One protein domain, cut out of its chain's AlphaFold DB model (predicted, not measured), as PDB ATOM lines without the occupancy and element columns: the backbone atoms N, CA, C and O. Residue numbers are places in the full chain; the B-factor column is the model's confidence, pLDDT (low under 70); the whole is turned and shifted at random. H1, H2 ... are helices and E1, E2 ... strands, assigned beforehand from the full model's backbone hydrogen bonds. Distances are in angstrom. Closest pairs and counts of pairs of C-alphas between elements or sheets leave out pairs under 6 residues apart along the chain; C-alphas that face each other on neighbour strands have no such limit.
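This is residues 77 to 88 and 306 to 349 of the 353 residues of the protein "Peptidylprolyl isomerase" of Oceanospirillales bacterium (UniProt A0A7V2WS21). With little regular structure, this is mostly loop around helix H2, with the short H1 packed on it; the chain after H2 loops out beyond its end, where residues 322 to 327 stick out, then runs back past it to strand E1 and a tail. The printed part has 56 residues, of which 19 are in named elements, mostly helix, in the order H1, H2, E1. It is loose, with a radius of gyration of the C-alphas of 13.3 A, and elongated, 43 by 23 by 17 A.

Start at H2, residues 309 to 319, which touches H1, residues 77 to 81; their closest C-alphas, of Ser 310 and Ile 79, are 6.3 A apart. In both helices every O i to N i+4 pair is within hydrogen-bond range. E1, residues 342 to 344, pairs with no named strand and is apart from H1 and H2.

Find C-alpha 309 at (-3.115, -12.962, -16.803); from there H2 runs 15.5 A to C-alpha 319. H1, 6.1 A long, begins at C-alpha 77, (2.814, -23.927, -8.899). E1, 7.1 A long, ends at C-alpha 344, (11.353, -26.230, -22.186).

The C-alphas farthest apart, of Tyr 328 and Thr 349, are 43.1 A apart. Residues 89 to 305 are not printed; C-alphas 88 and 306 are 9.0 A apart across this cut. The link from H2 to E1 is long, 22 residues. Look at residues 346 to 349 for pLDDT under 70.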
ATOM      1  N   TYR A  77       2.541 -22.757  -8.070       91.81
ATOM      2  CA  TYR A  77       2.814 -23.927  -8.899       91.81
ATOM      3  C   TYR A  77       1.650 -24.233  -9.847       91.81
ATOM      4  O   TYR A  77       1.862 -24.361 -11.050       91.81
ATOM      5  N   GLU A  78       0.417 -24.277  -9.332       93.50
ATOM      6  CA  GLU A  78      -0.779 -24.525 -10.149       93.50
ATOM      7  C   GLU A  78      -0.978 -23.446 -11.212       93.50
ATOM      8  O   GLU A  78      -1.341 -23.765 -12.341       93.50
ATOM      9  N   ILE A  79      -0.705 -22.180 -10.878       95.50
ATOM     10  CA  ILE A  79      -0.781 -21.070 -11.836       95.50
ATOM     11  C   ILE A  79       0.182 -21.299 -13.002       95.50
ATOM     12  O   ILE A  79      -0.212 -21.133 -14.150       95.50
ATOM     13  N   ILE A  80       1.426 -21.697 -12.725       95.94
ATOM     14  CA  ILE A  80       2.429 -21.945 -13.769       95.94
ATOM     15  C   ILE A  80       2.066 -23.187 -14.591       95.94
ATOM     16  O   ILE A  80       2.126 -23.139 -15.817       95.94
ATOM     17  N   ALA A  81       1.675 -24.281 -13.933       95.00
ATOM     18  CA  ALA A  81       1.350 -25.547 -14.592       95.00
ATOM     19  C   ALA A  81       0.103 -25.455 -15.488       95.00
ATOM     20  O   ALA A  81       0.025 -26.140 -16.503       95.00
ATOM     21  N   GLN A  82      -0.864 -24.606 -15.125       95.69
ATOM     22  CA  GLN A  82      -2.121 -24.416 -15.858       95.69
ATOM     23  C   GLN A  82      -2.105 -23.182 -16.776       95.69
ATOM     24  O   GLN A  82      -3.131 -22.874 -17.385       95.69
ATOM     25  N   ALA A  83      -0.985 -22.454 -16.860       97.19
ATOM     26  CA  ALA A  83      -0.873 -21.282 -17.720       97.19
ATOM     27  C   ALA A  83      -1.033 -21.697 -19.196       97.19
ATOM     28  O   ALA A  83      -0.276 -22.558 -19.662       97.19
ATOM     29  N   PRO A  84      -1.981 -21.103 -19.943       96.94
ATOM     30  CA  PRO A  84      -2.239 -21.470 -21.331       96.94
ATOM     31  C   PRO A  84      -1.040 -21.133 -22.226       96.94
ATOM     32  O   PRO A  84      -0.279 -20.212 -21.938       96.94
ATOM     33  N   ASP A  85      -0.869 -21.842 -23.343       95.94
ATOM     34  CA  ASP A  85       0.309 -21.680 -24.214       95.94
ATOM     35  C   ASP A  85       0.493 -20.255 -24.760       95.94
ATOM     36  O   ASP A  85       1.621 -19.808 -24.962       95.94
ATOM     37  N   ASN A  86      -0.596 -19.501 -24.939       97.31
ATOM     38  CA  ASN A  86      -0.544 -18.101 -25.361       97.31
ATOM     39  C   ASN A  86       0.044 -17.153 -24.295       97.31
ATOM     40  O   ASN A  86       0.455 -16.048 -24.658       97.31
ATOM     41  N   ASP A  87       0.142 -17.574 -23.032       98.00
ATOM     42  CA  ASP A  87       0.818 -16.843 -21.954       98.00
ATOM     43  C   ASP A  87       2.336 -17.079 -21.952       98.00
ATOM     44  O   ASP A  87       3.057 -16.485 -21.150       98.00
ATOM     45  N   TRP A  88       2.851 -17.890 -22.876       98.06
ATOM     46  CA  TRP A  88       4.275 -18.135 -23.064       98.06
ATOM     47  C   TRP A  88       4.765 -17.510 -24.371       98.06
ATOM     48  O   TRP A  88       4.025 -17.372 -25.348       98.06
ATOM     49  N   THR A 306       5.194 -11.582 -19.085       98.44
ATOM     50  CA  THR A 306       4.985 -10.894 -17.803       98.44
ATOM     51  C   THR A 306       3.781  -9.954 -17.796       98.44
ATOM     52  O   THR A 306       3.383  -9.487 -16.739       98.44
ATOM     53  N   ASP A 307       3.181  -9.666 -18.946       97.75
ATOM     54  CA  ASP A 307       1.927  -8.918 -19.111       97.75
ATOM     55  C   ASP A 307       0.671  -9.812 -19.116       97.75
ATOM     56  O   ASP A 307      -0.452  -9.295 -19.032       97.75
ATOM     57  N   SER A 308       0.852 -11.139 -19.139       98.31
ATOM     58  CA  SER A 308      -0.227 -12.132 -19.138       98.31
ATOM     59  C   SER A 308      -1.061 -12.141 -17.857       98.31
ATOM     60  O   SER A 308      -0.637 -11.688 -16.785       98.31
ATOM     61  N   ALA A 309      -2.260 -12.717 -17.958       97.88
ATOM     62  CA  ALA A 309      -3.115 -12.962 -16.803       97.88
ATOM     63  C   ALA A 309      -2.464 -13.953 -15.823       97.88
ATOM     64  O   ALA A 309      -2.498 -13.711 -14.614       97.88
ATOM     65  N   SER A 310      -1.807 -15.009 -16.322       98.00
ATOM     66  CA  SER A 310      -1.130 -15.999 -15.474       98.00
ATOM     67  C   SER A 310      -0.001 -15.384 -14.651       98.00
ATOM     68  O   SER A 310       0.086 -15.631 -13.448       98.00
ATOM     69  N   PHE A 311       0.829 -14.517 -15.240       98.31
ATOM     70  CA  PHE A 311       1.908 -13.875 -14.485       98.31
ATOM     71  C   PHE A 311       1.382 -12.880 -13.440       98.31
ATOM     72  O   PHE A 311       1.884 -12.826 -12.316       98.31
ATOM     73  N   LYS A 312       0.319 -12.130 -13.756       97.44
ATOM     74  CA  LYS A 312      -0.357 -11.262 -12.777       97.44
ATOM     75  C   LYS A 312      -0.938 -12.076 -11.618       97.44
ATOM     76  O   LYS A 312      -0.754 -11.694 -10.463       97.44
ATOM     77  N   ALA A 313      -1.567 -13.218 -11.900       96.12
ATOM     78  CA  ALA A 313      -2.051 -14.140 -10.874       96.12
ATOM     79  C   ALA A 313      -0.901 -14.698 -10.018       96.12
ATOM     80  O   ALA A 313      -1.029 -14.772  -8.796       96.12
ATOM     81  N   LEU A 314       0.244 -15.021 -10.630       96.56
ATOM     82  CA  LEU A 314       1.443 -15.478  -9.924       96.56
ATOM     83  C   LEU A 314       1.945 -14.427  -8.925       96.56
ATOM     84  O   LEU A 314       2.244 -14.770  -7.782       96.56
ATOM     85  N   ILE A 315       1.996 -13.149  -9.319       96.56
ATOM     86  CA  ILE A 315       2.357 -12.049  -8.410       96.56
ATOM     87  C   ILE A 315       1.404 -12.016  -7.210       96.56
ATOM     88  O   ILE A 315       1.867 -11.971  -6.072       96.56
ATOM     89  N   GLN A 316       0.089 -12.069  -7.445       94.19
ATOM     90  CA  GLN A 316      -0.901 -12.015  -6.362       94.19
ATOM     91  C   GLN A 316      -0.795 -13.216  -5.418       94.19
ATOM     92  O   GLN A 316      -0.756 -13.038  -4.202       94.19
ATOM     93  N   SER A 317      -0.655 -14.423  -5.968       92.75
ATOM     94  CA  SER A 317      -0.490 -15.658  -5.194       92.75
ATOM     95  C   SER A 317       0.785 -15.646  -4.340       92.75
ATOM     96  O   SER A 317       0.807 -16.174  -3.231       92.75
ATOM     97  N   ARG A 318       1.862 -14.994  -4.806       92.75
ATOM     98  CA  ARG A 318       3.097 -14.858  -4.018       92.75
ATOM     99  C   ARG A 318       3.046 -13.739  -2.974       92.75
ATOM    100  O   ARG A 318       3.675 -13.908  -1.932       92.75
ATOM    101  N   LYS A 319       2.325 -12.638  -3.231       91.94
ATOM    102  CA  LYS A 319       2.069 -11.566  -2.244       91.94
ATOM    103  C   LYS A 319       1.234 -12.068  -1.073       91.94
ATOM    104  O   LYS A 319       1.547 -11.789   0.081       91.94
ATOM    105  N   ASN A 320       0.187 -12.819  -1.401       88.19
ATOM    106  CA  ASN A 320      -0.794 -13.348  -0.467       88.19
ATOM    107  C   ASN A 320      -0.790 -14.865  -0.579       88.19
ATOM    108  O   ASN A 320      -1.651 -15.463  -1.222       88.19
ATOM    109  N   ARG A 321       0.246 -15.484  -0.005       85.19
ATOM    110  CA  ARG A 321       0.339 -16.941   0.021       85.19
ATOM    111  C   ARG A 321      -0.810 -17.483   0.865       85.19
ATOM    112  O   ARG A 321      -0.924 -17.171   2.049       85.19
ATOM    113  N   ASN A 322      -1.680 -18.241   0.213       76.69
ATOM    114  CA  ASN A 322      -2.887 -18.801   0.809       76.69
ATOM    115  C   ASN A 322      -2.643 -20.243   1.268       76.69
ATOM    116  O   ASN A 322      -1.700 -20.898   0.823       76.69
ATOM    117  N   GLY A 323      -3.530 -20.744   2.125       78.69
ATOM    118  CA  GLY A 323      -3.520 -22.119   2.620       78.69
ATOM    119  C   GLY A 323      -3.374 -22.185   4.137       78.69
ATOM    120  O   GLY A 323      -2.817 -21.281   4.749       78.69
ATOM    121  N   GLN A 324      -3.850 -23.284   4.725       82.88
ATOM    122  CA  GLN A 324      -3.910 -23.490   6.183       82.88
ATOM    123  C   GLN A 324      -2.535 -23.418   6.875       82.88
ATOM    124  O   GLN A 324      -2.461 -23.214   8.079       82.88
ATOM    125  N   TRP A 325      -1.443 -23.573   6.119       85.69
ATOM    126  CA  TRP A 325      -0.079 -23.442   6.636       85.69
ATOM    127  C   TRP A 325       0.329 -21.984   6.914       85.69
ATOM    128  O   TRP A 325       1.128 -21.727   7.813       85.69
ATOM    129  N   PHE A 326      -0.197 -21.014   6.156       87.00
ATOM    130  CA  PHE A 326       0.156 -19.603   6.315       87.00
ATOM    131  C   PHE A 326      -0.745 -18.948   7.363       87.00
ATOM    132  O   PHE A 326      -1.899 -18.638   7.088       87.00
ATOM    133  N   VAL A 327      -0.193 -18.690   8.550       89.50
ATOM    134  CA  VAL A 327      -0.909 -18.011   9.646       89.50
ATOM    135  C   VAL A 327      -1.093 -16.511   9.374       89.50
ATOM    136  O   VAL A 327      -2.105 -15.933   9.758       89.50
ATOM    137  N   TYR A 328      -0.130 -15.870   8.701       88.88
ATOM    138  CA  TYR A 328      -0.126 -14.426   8.442       88.88
ATOM    139  C   TYR A 328       0.240 -14.103   6.989       88.88
ATOM    140  O   TYR A 328       1.158 -14.698   6.415       88.88
ATOM    141  N   GLN A 329      -0.447 -13.117   6.407       87.12
ATOM    142  CA  GLN A 329      -0.220 -12.648   5.041       87.12
ATOM    143  C   GLN A 329       0.365 -11.236   5.043       87.12
ATOM    144  O   GLN A 329      -0.229 -10.300   5.567       87.12
ATOM    145  N   HIS A 330       1.528 -11.073   4.411       87.25
ATOM    146  CA  HIS A 330       2.261  -9.804   4.401       87.25
ATOM    147  C   HIS A 330       1.722  -8.793   3.378       87.25
ATOM    148  O   HIS A 330       2.072  -7.617   3.449       87.25
ATOM    149  N   ASN A 331       0.923  -9.245   2.401       89.94
ATOM    150  CA  ASN A 331       0.421  -8.440   1.282       89.94
ATOM    151  C   ASN A 331       1.513  -7.613   0.578       89.94
ATOM    152  O   ASN A 331       1.305  -6.483   0.130       89.94
ATOM    153  N   TYR A 332       2.709  -8.193   0.492       93.00
ATOM    154  CA  TYR A 332       3.902  -7.561  -0.048       93.00
ATOM    155  C   TYR A 332       4.799  -8.602  -0.709       93.00
ATOM    156  O   TYR A 332       4.894  -9.743  -0.256       93.00
ATOM    157  N   ILE A 333       5.479  -8.192  -1.778       95.06
ATOM    158  CA  ILE A 333       6.585  -8.944  -2.361       95.06
ATOM    159  C   ILE A 333       7.545  -7.991  -3.076       95.06
ATOM    160  O   ILE A 333       7.107  -7.049  -3.739       95.06
ATOM    161  N   ASP A 334       8.842  -8.266  -2.964       95.88
ATOM    162  CA  ASP A 334       9.891  -7.609  -3.746       95.88
ATOM    163  C   ASP A 334       9.911  -8.172  -5.182       95.88
ATOM    164  O   ASP A 334       9.764  -9.383  -5.385       95.88
ATOM    165  N   ALA A 335      10.112  -7.316  -6.190       97.50
ATOM    166  CA  ALA A 335      10.210  -7.736  -7.589       97.50
ATOM    167  C   ALA A 335      11.300  -8.803  -7.815       97.50
ATOM    168  O   ALA A 335      11.058  -9.787  -8.512       97.50
ATOM    169  N   CYS A 336      12.455  -8.685  -7.159       97.88
ATOM    170  CA  CYS A 336      13.544  -9.657  -7.230       97.88
ATOM    171  C   CYS A 336      13.241 -10.991  -6.529       97.88
ATOM    172  O   CYS A 336      13.986 -11.952  -6.705       97.88
ATOM    173  N   SER A 337      12.143 -11.082  -5.769       95.88
ATOM    174  CA  SER A 337      11.661 -12.327  -5.151       95.88
ATOM    175  C   SER A 337      10.631 -13.079  -6.011       95.88
ATOM    176  O   SER A 337      10.096 -14.116  -5.588       95.88
ATOM    177  N   ILE A 338      10.315 -12.570  -7.207       96.44
ATOM    178  CA  ILE A 338       9.401 -13.200  -8.166       96.44
ATOM    179  C   ILE A 338      10.226 -13.764  -9.332       96.44
ATOM    180  O   ILE A 338      10.633 -13.008 -10.215       96.44
ATOM    181  N   PRO A 339      10.470 -15.084  -9.382       94.56
ATOM    182  CA  PRO A 339      11.100 -15.684 -10.548       94.56
ATOM    183  C   PRO A 339      10.142 -15.607 -11.739       94.56
ATOM    184  O   PRO A 339       8.967 -15.959 -11.616       94.56
ATOM    185  N   VAL A 340      10.639 -15.173 -12.899       98.06
ATOM    186  CA  VAL A 340       9.888 -15.255 -14.159       98.06
ATOM    187  C   VAL A 340       9.933 -16.704 -14.644       98.06
ATOM    188  O   VAL A 340      11.033 -17.188 -14.917       98.06
ATOM    189  N   PRO A 341       8.789 -17.404 -14.757       98.19
ATOM    190  CA  PRO A 341       8.783 -18.811 -15.140       98.19
ATOM    191  C   PRO A 341       9.396 -19.048 -16.522       98.19
ATOM    192  O   PRO A 341       9.115 -18.325 -17.483       98.19
ATOM    193  N   VAL A 342      10.204 -20.100 -16.607       97.69
ATOM    194  CA  VAL A 342      10.846 -20.598 -17.826       97.69
ATOM    195  C   VAL A 342      10.503 -22.080 -17.959       97.69
ATOM    196  O   VAL A 342      10.510 -22.801 -16.962       97.69
ATOM    197  N   ARG A 343      10.189 -22.535 -19.173       95.38
ATOM    198  CA  ARG A 343       9.948 -23.950 -19.484       95.38
ATOM    199  C   ARG A 343      10.675 -24.355 -20.761       95.38
ATOM    200  O   ARG A 343      10.963 -23.513 -21.608       95.38
ATOM    201  N   LEU A 344      10.932 -25.650 -20.913       94.19
ATOM    202  CA  LEU A 344      11.353 -26.230 -22.186       94.19
ATOM    203  C   LEU A 344      10.105 -26.740 -22.914       94.19
ATOM    204  O   LEU A 344       9.284 -27.442 -22.327       94.19
ATOM    205  N   ASN A 345       9.927 -26.357 -24.176       85.00
ATOM    206  CA  ASN A 345       8.805 -26.820 -24.978       85.00
ATOM    207  C   ASN A 345       9.049 -28.270 -25.432       85.00
ATOM    208  O   ASN A 345       9.789 -28.529 -26.387       85.00
ATOM    209  N   ASN A 346       8.386 -29.207 -24.750       64.31
ATOM    210  CA  ASN A 346       8.482 -30.651 -24.988       64.31
ATOM    211  C   ASN A 346       8.000 -31.088 -26.383       64.31
ATOM    212  O   ASN A 346       8.320 -32.195 -26.809       64.31
ATOM    213  N   ALA A 347       7.286 -30.235 -27.131       55.00
ATOM    214  CA  ALA A 347       6.831 -30.552 -28.490       55.00
ATOM    215  C   ALA A 347       7.984 -30.754 -29.496       55.00
ATOM    216  O   ALA A 347       7.774 -31.285 -30.586       55.00
ATOM    217  N   THR A 348       9.208 -30.346 -29.145       43.56
ATOM    218  CA  THR A 348      10.398 -30.542 -29.993       43.56
ATOM    219  C   THR A 348      11.038 -31.922 -29.787       43.56
ATOM    220  O   THR A 348      11.725 -32.413 -30.678       43.56
ATOM    221  N   THR A 349      10.785 -32.579 -28.650       38.97
ATOM    222  CA  THR A 349      11.431 -33.848 -28.268       38.97
ATOM    223  C   THR A 349      10.716 -35.080 -28.839       38.97
ATOM    224  O   THR A 349      11.298 -36.154 -28.911       38.97
TER     225      THR A 349